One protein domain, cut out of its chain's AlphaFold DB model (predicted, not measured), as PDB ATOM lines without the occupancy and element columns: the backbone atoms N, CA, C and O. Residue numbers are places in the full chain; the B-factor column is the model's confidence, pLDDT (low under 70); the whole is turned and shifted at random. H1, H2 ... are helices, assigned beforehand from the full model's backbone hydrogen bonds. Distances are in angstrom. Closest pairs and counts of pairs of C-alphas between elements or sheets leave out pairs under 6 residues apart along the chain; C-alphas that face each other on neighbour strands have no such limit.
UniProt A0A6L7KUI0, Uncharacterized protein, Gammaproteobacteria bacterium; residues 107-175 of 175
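AT A GLANCE: This is residues 107 to 175 of the 175 residues of an uncharacterized protein of Gammaproteobacteria bacterium (UniProt A0A6L7KUI0). The longest helix, H2, folds back on H1 as a helical hairpin, two helices side by side. H3 crosses over one side of this pair, about perpendicular to both, and the short H4 packs on H3 near the residue where H3 begins. The printed part has 69 residues with four named helices, in the order H1, H2, H3, H4, and no named strand; the class is all helix. It is compact, with a radius of gyration of the C-alphas of 11.0 A and spans of 33 by 24 by 18 A.

IN THESE COORDINATES: H2 covers residues 127 to 145 and is 26.5 A long from first to last C-alpha; C-alpha 127 is at (34.572, 25.919, -18.855). H1, residues 108 to 120, is 18.7 A long and begins with C-alpha 108 at (41.505, 46.709, -14.966). H3, residues 152 to 161, measures 14.3 A. H4, residues 168 to 172, measures 6.0 A and ends with C-alpha 172 at (40.755, 26.252, -7.426).

HOW THE PARTS SIT: H2 and H1 touch and form a hairpin, at a shallow tilt of 24 degrees, opposite ways; their closest C-alphas, of Leu 140 and Ser 109, are 5.5 A apart. H3 is close to H2 but not clearly touching, with the closest C-alphas, of Leu 155 and Lys 138, 7.1 A apart; their lines are about perpendicular, at 84 degrees. H3 is also close to H1 but not clearly touching, with the closest C-alphas, of Phe 159 and Leu 113, 7.3 A apart, about perpendicular at 83 degrees. H3 and H4 touch, and their closest C-alphas, of Pro 152 and Glu 168, are 5.2 A apart. H4 is close to H2 but not clearly touching, at 7.4 A between their closest C-alphas, of Ile 171 and Val 134. H4 and H1 are apart. In H1, H3 and H4 every O i to N i+4 pair is within hydrogen-bond range; in H2, 14 of 15 are.

THE WHOLE: The C-alphas farthest apart, of Ala 123 and Arg 146, stand 33.5 A from each other. The printed part has no cut and ends at Ile 175, the chain's last residue. The three links between the helices are short, with 6 residues each. The mean pLDDT of the printed part is 87.3, and residues 121 to 124, between H1 and H2, are under 70.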
ATOM      1  N   GLY A 107      40.330  49.473 -11.017       91.56
ATOM      2  CA  GLY A 107      41.351  48.694 -11.714       91.56
ATOM      3  C   GLY A 107      40.856  48.080 -13.026       91.56
ATOM      4  O   GLY A 107      39.673  48.124 -13.372       91.56
ATOM      5  N   GLU A 108      41.792  47.500 -13.770       90.81
ATOM      6  CA  GLU A 108      41.505  46.709 -14.966       90.81
ATOM      7  C   GLU A 108      40.787  45.404 -14.589       90.81
ATOM      8  O   GLU A 108      39.891  44.971 -15.320       90.81
ATOM      9  N   SER A 109      41.090  44.842 -13.410       90.88
ATOM     10  CA  SER A 109      40.370  43.688 -12.854       90.88
ATOM     11  C   SER A 109      38.868  43.956 -12.711       90.88
ATOM     12  O   SER A 109      38.058  43.100 -13.063       90.88
ATOM     13  N   GLY A 110      38.475  45.158 -12.270       90.94
ATOM     14  CA  GLY A 110      37.071  45.552 -12.118       90.94
ATOM     15  C   GLY A 110      36.309  45.529 -13.444       90.94
ATOM     16  O   GLY A 110      35.209  44.982 -13.527       90.94
ATOM     17  N   VAL A 111      36.932  46.036 -14.514       90.19
ATOM     18  CA  VAL A 111      36.355  46.003 -15.868       90.19
ATOM     19  C   VAL A 111      36.187  44.561 -16.352       90.19
ATOM     20  O   VAL A 111      35.108  44.197 -16.825       90.19
ATOM     21  N   LEU A 112      37.219  43.725 -16.199       88.62
ATOM     22  CA  LEU A 112      37.171  42.317 -16.601       88.62
ATOM     23  C   LEU A 112      36.105  41.533 -15.818       88.62
ATOM     24  O   LEU A 112      35.316  40.801 -16.414       88.62
ATOM     25  N   LEU A 113      36.028  41.729 -14.501       89.81
ATOM     26  CA  LEU A 113      35.055  41.059 -13.636       89.81
ATOM     27  C   LEU A 113      33.616  41.491 -13.940       89.81
ATOM     28  O   LEU A 113      32.704  40.665 -13.896       89.81
ATOM     29  N   ALA A 114      33.402  42.747 -14.341       89.25
ATOM     30  CA  ALA A 114      32.103  43.196 -14.831       89.25
ATOM     31  C   ALA A 114      31.693  42.481 -16.129       89.25
ATOM     32  O   ALA A 114      30.536  42.086 -16.271       89.25
ATOM     33  N   HIS A 115      32.629  42.276 -17.062       84.44
ATOM     34  CA  HIS A 115      32.371  41.486 -18.269       84.44
ATOM     35  C   HIS A 115      32.084  40.017 -17.946       84.44
ATOM     36  O   HIS A 115      31.171  39.437 -18.536       84.44
ATOM     37  N   LEU A 116      32.834  39.435 -17.006       84.88
ATOM     38  CA  LEU A 116      32.621  38.068 -16.541       84.88
ATOM     39  C   LEU A 116      31.204  37.884 -15.997       84.88
ATOM     40  O   LEU A 116      30.454  37.052 -16.501       84.88
ATOM     41  N   ARG A 117      30.811  38.732 -15.043       86.25
ATOM     42  CA  ARG A 117      29.478  38.723 -14.431       86.25
ATOM     43  C   ARG A 117      28.358  38.844 -15.466       86.25
ATOM     44  O   ARG A 117      27.374  38.117 -15.394       86.25
ATOM     45  N   ASP A 118      28.498  39.740 -16.440       80.69
ATOM     46  CA  ASP A 118      27.453  39.960 -17.445       80.69
ATOM     47  C   ASP A 118      27.303  38.780 -18.424       80.69
ATOM     48  O   ASP A 118      26.202  38.538 -18.923       80.69
ATOM     49  N   ASN A 119      28.385  38.046 -18.709       77.81
ATOM     50  CA  ASN A 119      28.342  36.855 -19.563       77.81
ATOM     51  C   ASN A 119      27.767  35.633 -18.837       77.81
ATOM     52  O   ASN A 119      26.967  34.907 -19.435       77.81
ATOM     53  N   GLU A 120      28.099  35.459 -17.555       76.25
ATOM     54  CA  GLU A 120      27.498  34.437 -16.685       76.25
ATOM     55  C   GLU A 120      25.963  34.512 -16.676       76.25
ATOM     56  O   GLU A 120      25.291  33.487 -16.656       76.25
ATOM     57  N   LEU A 121      25.400  35.720 -16.785       66.19
ATOM     58  CA  LEU A 121      23.953  35.951 -16.786       66.19
ATOM     59  C   LEU A 121      23.250  35.716 -18.137       66.19
ATOM     60  O   LEU A 121      22.025  35.626 -18.158       66.19
ATOM     61  N   ARG A 122      23.968  35.709 -19.271       63.38
ATOM     62  CA  ARG A 122      23.345  35.809 -20.612       63.38
ATOM     63  C   ARG A 122      23.435  34.554 -21.475       63.38
ATOM     64  O   ARG A 122      22.520  34.331 -22.259       63.38
ATOM     65  N   ALA A 123      24.533  33.802 -21.408       60.25
ATOM     66  CA  ALA A 123      24.719  32.603 -22.241       60.25
ATOM     67  C   ALA A 123      25.766  31.606 -21.706       60.25
ATOM     68  O   ALA A 123      25.935  30.552 -22.307       60.25
ATOM     69  N   GLY A 124      26.437  31.915 -20.587       65.44
ATOM     70  CA  GLY A 124      27.481  31.071 -20.008       65.44
ATOM     71  C   GLY A 124      28.768  31.075 -20.836       65.44
ATOM     72  O   GLY A 124      28.757  31.063 -22.063       65.44
ATOM     73  N   PHE A 125      29.907  31.122 -20.160       73.31
ATOM     74  CA  PHE A 125      31.168  30.740 -20.784       73.31
ATOM     75  C   PHE A 125      31.256  29.218 -20.879       73.31
ATOM     76  O   PHE A 125      30.754  28.513 -19.998       73.31
ATOM     77  N   THR A 126      31.967  28.698 -21.882       82.38
ATOM     78  CA  THR A 126      32.506  27.338 -21.753       82.38
ATOM     79  C   THR A 126      33.443  27.275 -20.545       82.38
ATOM     80  O   THR A 126      33.990  28.291 -20.109       82.38
ATOM     81  N   PHE A 127      33.669  26.077 -19.999       83.62
ATOM     82  CA  PHE A 127      34.572  25.919 -18.855       83.62
ATOM     83  C   PHE A 127      35.961  26.525 -19.125       83.62
ATOM     84  O   PHE A 127      36.482  27.255 -18.287       83.62
ATOM     85  N   ILE A 128      36.517  26.294 -20.320       84.81
ATOM     86  CA  ILE A 128      37.837  26.802 -20.718       84.81
ATOM     87  C   ILE A 128      37.842  28.332 -20.806       84.81
ATOM     88  O   ILE A 128      38.751  28.972 -20.285       84.81
ATOM     89  N   GLU A 129      36.831  28.944 -21.427       83.25
ATOM     90  CA  GLU A 129      36.742  30.409 -21.499       83.25
ATOM     91  C   GLU A 129      36.597  31.038 -20.111       83.25
ATOM     92  O   GLU A 129      37.210  32.071 -19.836       83.25
ATOM     93  N   ARG A 130      35.824  30.396 -19.224       86.06
ATOM     94  CA  ARG A 130      35.674  30.841 -17.838       86.06
ATOM     95  C   ARG A 130      37.003  30.750 -17.093       86.06
ATOM     96  O   ARG A 130      37.391  31.726 -16.460       86.06
ATOM     97  N   ALA A 131      37.704  29.621 -17.198       89.12
ATOM     98  CA  ALA A 131      38.988  29.408 -16.536       89.12
ATOM     99  C   ALA A 131      40.038  30.429 -16.995       89.12
ATOM    100  O   ALA A 131      40.663  31.082 -16.163       89.12
ATOM    101  N   LEU A 132      40.156  30.665 -18.308       88.06
ATOM    102  CA  LEU A 132      41.058  31.681 -18.859       88.06
ATOM    103  C   LEU A 132      40.742  33.085 -18.335       88.06
ATOM    104  O   LEU A 132      41.646  33.838 -17.985       88.06
ATOM    105  N   ALA A 133      39.462  33.443 -18.253       86.31
ATOM    106  CA  ALA A 133      39.063  34.748 -17.750       86.31
ATOM    107  C   ALA A 133      39.289  34.894 -16.232       86.31
ATOM    108  O   ALA A 133      39.662  35.976 -15.776       86.31
ATOM    109  N   VAL A 134      39.111  33.821 -15.451       90.50
ATOM    110  CA  VAL A 134      39.456  33.784 -14.018       90.50
ATOM    111  C   VAL A 134      40.966  33.904 -13.815       90.50
ATOM    112  O   VAL A 134      41.400  34.680 -12.963       90.50
ATOM    113  N   PHE A 135      41.765  33.213 -14.627       91.25
ATOM    114  CA  PHE A 135      43.223  33.300 -14.609       91.25
ATOM    115  C   PHE A 135      43.712  34.722 -14.926       91.25
ATOM    116  O   PHE A 135      44.510  35.294 -14.180       91.25
ATOM    117  N   ASP A 136      43.167  35.345 -15.975       90.75
ATOM    118  CA  ASP A 136      43.454  36.742 -16.317       90.75
ATOM    119  C   ASP A 136      43.057  37.702 -15.181       90.75
ATOM    120  O   ASP A 136      43.800  38.637 -14.867       90.75
ATOM    121  N   ALA A 137      41.913  37.467 -14.531       91.62
ATOM    122  CA  ALA A 137      41.469  38.272 -13.396       91.62
ATOM    123  C   ALA A 137      42.399  38.127 -12.181       91.62
ATOM    124  O   ALA A 137      42.735  39.143 -11.569       91.62
ATOM    125  N   LYS A 138      42.865  36.908 -11.864       93.69
ATOM    126  CA  LYS A 138      43.877  36.658 -10.818       93.69
ATOM    127  C   LYS A 138      45.145  37.461 -11.101       93.69
ATOM    128  O   LYS A 138      45.561  38.250 -10.257       93.69
ATOM    129  N   ALA A 139      45.691  37.342 -12.311       92.69
ATOM    130  CA  ALA A 139      46.929  38.017 -12.694       92.69
ATOM    131  C   ALA A 139      46.819  39.554 -12.673       92.69
ATOM    132  O   ALA A 139      47.816  40.243 -12.450       92.69
ATOM    133  N   LEU A 140      45.634  40.115 -12.936       92.69
ATOM    134  CA  LEU A 140      45.386  41.553 -12.783       92.69
ATOM    135  C   LEU A 140      45.307  41.953 -11.307       92.69
ATOM    136  O   LEU A 140      45.948  42.924 -10.912       92.69
ATOM    137  N   LEU A 141      44.575  41.193 -10.489       93.06
ATOM    138  CA  LEU A 141      44.435  41.463  -9.057       93.06
ATOM    139  C   LEU A 141      45.775  41.384  -8.319       93.06
ATOM    140  O   LEU A 141      46.063  42.250  -7.501       93.06
ATOM    141  N   GLU A 142      46.619  40.403  -8.634       93.81
ATOM    142  CA  GLU A 142      47.969  40.277  -8.066       93.81
ATOM    143  C   GLU A 142      48.810  41.534  -8.332       93.81
ATOM    144  O   GLU A 142      49.398  42.110  -7.412       93.81
ATOM    145  N   ARG A 143      48.785  42.036  -9.575       92.38
ATOM    146  CA  ARG A 143      49.485  43.274  -9.958       92.38
ATOM    147  C   ARG A 143      48.909  44.504  -9.263       92.38
ATOM    148  O   ARG A 143      49.669  45.345  -8.788       92.38
ATOM    149  N   GLU A 144      47.588  44.628  -9.214       91.50
ATOM    150  CA  GLU A 144      46.901  45.784  -8.627       91.50
ATOM    151  C   GLU A 144      47.080  45.857  -7.109       91.50
ATOM    152  O   GLU A 144      47.342  46.932  -6.569       91.50
ATOM    153  N   CYS A 145      46.996  44.717  -6.422       86.69
ATOM    154  CA  CYS A 145      47.218  44.624  -4.983       86.69
ATOM    155  C   CYS A 145      48.703  44.687  -4.598       86.69
ATOM    156  O   CYS A 145      48.998  44.753  -3.405       86.69
ATOM    157  N   ARG A 146      49.628  44.645  -5.574       84.56
ATOM    158  CA  ARG A 146      51.072  44.435  -5.352       84.56
ATOM    159  C   ARG A 146      51.332  43.246  -4.423       84.56
ATOM    160  O   ARG A 146      52.238  43.275  -3.593       84.56
ATOM    161  N   ALA A 147      50.477  42.238  -4.531       74.50
ATOM    162  CA  ALA A 147      50.540  41.039  -3.725       74.50
ATOM    163  C   ALA A 147      51.345  39.976  -4.475       74.50
ATOM    164  O   ALA A 147      51.433  39.997  -5.704       74.50
ATOM    165  N   GLY A 148      51.918  39.037  -3.720       80.56
ATOM    166  CA  GLY A 148      52.332  37.759  -4.287       80.56
ATOM    167  C   GLY A 148      51.117  36.942  -4.732       80.56
ATOM    168  O   GLY A 148      50.007  37.459  -4.863       80.56
ATOM    169  N   GLU A 149      51.328  35.648  -4.927       89.12
ATOM    170  CA  GLU A 149      50.283  34.745  -5.395       89.12
ATOM    171  C   GLU A 149      49.018  34.790  -4.515       89.12
ATOM    172  O   GLU A 149      49.071  34.611  -3.294       89.12
ATOM    173  N   LEU A 150      47.865  35.056  -5.140       92.19
ATOM    174  CA  LEU A 150      46.580  35.114  -4.441       92.19
ATOM    175  C   LEU A 150      45.987  33.714  -4.275       92.19
ATOM    176  O   LEU A 150      45.815  32.975  -5.245       92.19
ATOM    177  N   SER A 151      45.584  33.382  -3.045       93.31
ATOM    178  CA  SER A 151      44.896  32.121  -2.758       93.31
ATOM    179  C   SER A 151      43.467  32.091  -3.328       93.31
ATOM    180  O   SER A 151      42.813  33.142  -3.402       93.31
ATOM    181  N   PRO A 152      42.921  30.899  -3.648       93.44
ATOM    182  CA  PRO A 152      41.533  30.735  -4.095       93.44
ATOM    183  C   PRO A 152      40.501  31.415  -3.179       93.44
ATOM    184  O   PRO A 152      39.622  32.135  -3.652       93.44
ATOM    185  N   LYS A 153      40.663  31.290  -1.857       93.62
ATOM    186  CA  LYS A 153      39.805  31.940  -0.854       93.62
ATOM    187  C   LYS A 153      39.841  33.471  -0.927       93.62
ATOM    188  O   LYS A 153      38.822  34.150  -0.745       93.62
ATOM    189  N   ARG A 154      41.021  34.050  -1.184       94.00
ATOM    190  CA  ARG A 154      41.159  35.503  -1.335       94.00
ATOM    191  C   ARG A 154      40.521  35.978  -2.639       94.00
ATOM    192  O   ARG A 154      39.848  37.008  -2.625       94.00
ATOM    193  N   LEU A 155      40.681  35.219  -3.723       94.00
ATOM    194  CA  LEU A 155      40.033  35.493  -5.007       94.00
ATOM    195  C   LEU A 155      38.506  35.459  -4.893       94.00
ATOM    196  O   LEU A 155      37.861  36.403  -5.339       94.00
ATOM    197  N   GLU A 156      37.932  34.457  -4.220       95.12
ATOM    198  CA  GLU A 156      36.484  34.394  -3.956       95.12
ATOM    199  C   GLU A 156      35.980  35.668  -3.264       95.12
ATOM    200  O   GLU A 156      34.967  36.243  -3.664       95.12
ATOM    201  N   THR A 157      36.705  36.139  -2.246       94.50
ATOM    202  CA  THR A 157      36.341  37.364  -1.519       94.50
ATOM    203  C   THR A 157      36.337  38.577  -2.456       94.50
ATOM    204  O   THR A 157      35.343  39.298  -2.530       94.50
ATOM    205  N   LEU A 158      37.412  38.764  -3.228       92.88
ATOM    206  CA  LEU A 158      37.569  39.893  -4.153       92.88
ATOM    207  C   LEU A 158      36.566  39.861  -5.317       92.88
ATOM    208  O   LEU A 158      36.121  40.915  -5.781       92.88
ATOM    209  N   PHE A 159      36.214  38.667  -5.800       93.06
ATOM    210  CA  PHE A 159      35.195  38.471  -6.828       93.06
ATOM    211  C   PHE A 159      33.804  38.789  -6.278       93.06
ATOM    212  O   PHE A 159      33.050  39.523  -6.921       93.06
ATOM    213  N   ARG A 160      33.487  38.330  -5.060       92.12
ATOM    214  CA  ARG A 160      32.211  38.613  -4.389       92.12
ATOM    215  C   ARG A 160      32.011  40.104  -4.137       92.12
ATOM    216  O   ARG A 160      30.927  40.610  -4.418       92.12
ATOM    217  N   GLU A 161      33.044  40.812  -3.684       90.75
ATOM    218  CA  GLU A 161      33.026  42.277  -3.522       90.75
ATOM    219  C   GLU A 161      32.672  43.003  -4.832       90.75
ATOM    220  O   GLU A 161      32.009  44.038  -4.816       90.75
ATOM    221  N   ARG A 162      33.042  42.421  -5.979       88.00
ATOM    222  CA  ARG A 162      32.738  42.935  -7.327       88.00
ATOM    223  C   ARG A 162      31.475  42.317  -7.944       88.00
ATOM    224  O   ARG A 162      31.167  42.535  -9.119       88.00
ATOM    225  N   GLY A 163      30.699  41.575  -7.156       86.62
ATOM    226  CA  GLY A 163      29.420  40.990  -7.556       86.62
ATOM    227  C   GLY A 163      29.527  39.736  -8.429       86.62
ATOM    228  O   GLY A 163      28.553  39.398  -9.098       86.62
ATOM    229  N   LEU A 164      30.680  39.062  -8.449       86.56
ATOM    230  CA  LEU A 164      30.871  37.766  -9.101       86.56
ATOM    231  C   LEU A 164      30.942  36.655  -8.038       86.56
ATOM    232  O   LEU A 164      31.927  36.523  -7.319       86.56
ATOM    233  N   GLY A 165      29.883  35.852  -7.930       87.88
ATOM    234  CA  GLY A 165      29.753  34.799  -6.916       87.88
ATOM    235  C   GLY A 165      30.385  33.462  -7.312       87.88
ATOM    236  O   GLY A 165      29.670  32.469  -7.395       87.88
ATOM    237  N   LEU A 166      31.696  33.424  -7.566       87.75
ATOM    238  CA  LEU A 166      32.426  32.165  -7.778       87.75
ATOM    239  C   LEU A 166      33.002  31.660  -6.450       87.75
ATOM    240  O   LEU A 166      33.705  32.404  -5.772       87.75
ATOM    241  N   GLY A 167      32.697  30.414  -6.084       89.25
ATOM    242  CA  GLY A 167      33.186  29.801  -4.844       89.25
ATOM    243  C   GLY A 167      34.625  29.290  -4.946       89.25
ATOM    244  O   GLY A 167      35.079  28.933  -6.034       89.25
ATOM    245  N   GLU A 168      35.313  29.189  -3.806       91.88
ATOM    246  CA  GLU A 168      36.705  28.728  -3.681       91.88
ATOM    247  C   GLU A 168      37.012  27.455  -4.481       91.88
ATOM    248  O   GLU A 168      37.966  27.432  -5.255       91.88
ATOM    249  N   VAL A 169      36.181  26.415  -4.344       91.00
ATOM    250  CA  VAL A 169      36.383  25.116  -5.015       91.00
ATOM    251  C   VAL A 169      36.369  25.261  -6.537       91.00
ATOM    252  O   VAL A 169      37.168  24.643  -7.234       91.00
ATOM    253  N   VAL A 170      35.482  26.110  -7.061       89.12
ATOM    254  CA  VAL A 170      35.373  26.366  -8.502       89.12
ATOM    255  C   VAL A 170      36.593  27.138  -8.996       89.12
ATOM    256  O   VAL A 170      37.140  26.798 -10.039       89.12
ATOM    257  N   ILE A 171      37.036  28.143  -8.235       91.31
ATOM    258  CA  ILE A 171      38.231  28.929  -8.561       91.31
ATOM    259  C   ILE A 171      39.471  28.033  -8.552       91.31
ATOM    260  O   ILE A 171      40.251  28.086  -9.493       91.31
ATOM    261  N   SER A 172      39.621  27.174  -7.541       92.12
ATOM    262  CA  SER A 172      40.755  26.252  -7.426       92.12
ATOM    263  C   SER A 172      40.828  25.228  -8.558       92.12
ATOM    264  O   SER A 172      41.906  24.723  -8.828       92.12
ATOM    265  N   GLY A 173      39.707  24.889  -9.200       90.06
ATOM    266  CA  GLY A 173      39.709  24.022 -10.383       90.06
ATOM    267  C   GLY A 173      40.050  24.748 -11.690       90.06
ATOM    268  O   GLY A 173      40.133  24.101 -12.731       90.06
ATOM    269  N   MET A 174      40.184  26.078 -11.664       90.38
ATOM    270  CA  MET A 174      40.424  26.926 -12.839       90.38
ATOM    271  C   MET A 174      41.836  27.517 -12.903       90.38
ATOM    272  O   MET A 174      42.214  28.010 -13.966       90.38
ATOM    273  N   ILE A 175      42.574  27.511 -11.790       86.69
ATOM    274  CA  ILE A 175      43.932  28.063 -11.656       86.69
ATOM    275  C   ILE A 175      44.903  26.981 -11.206       86.69
ATOM    276  O   ILE A 175      46.089  27.119 -11.570       86.69
TER     277      ILE A 175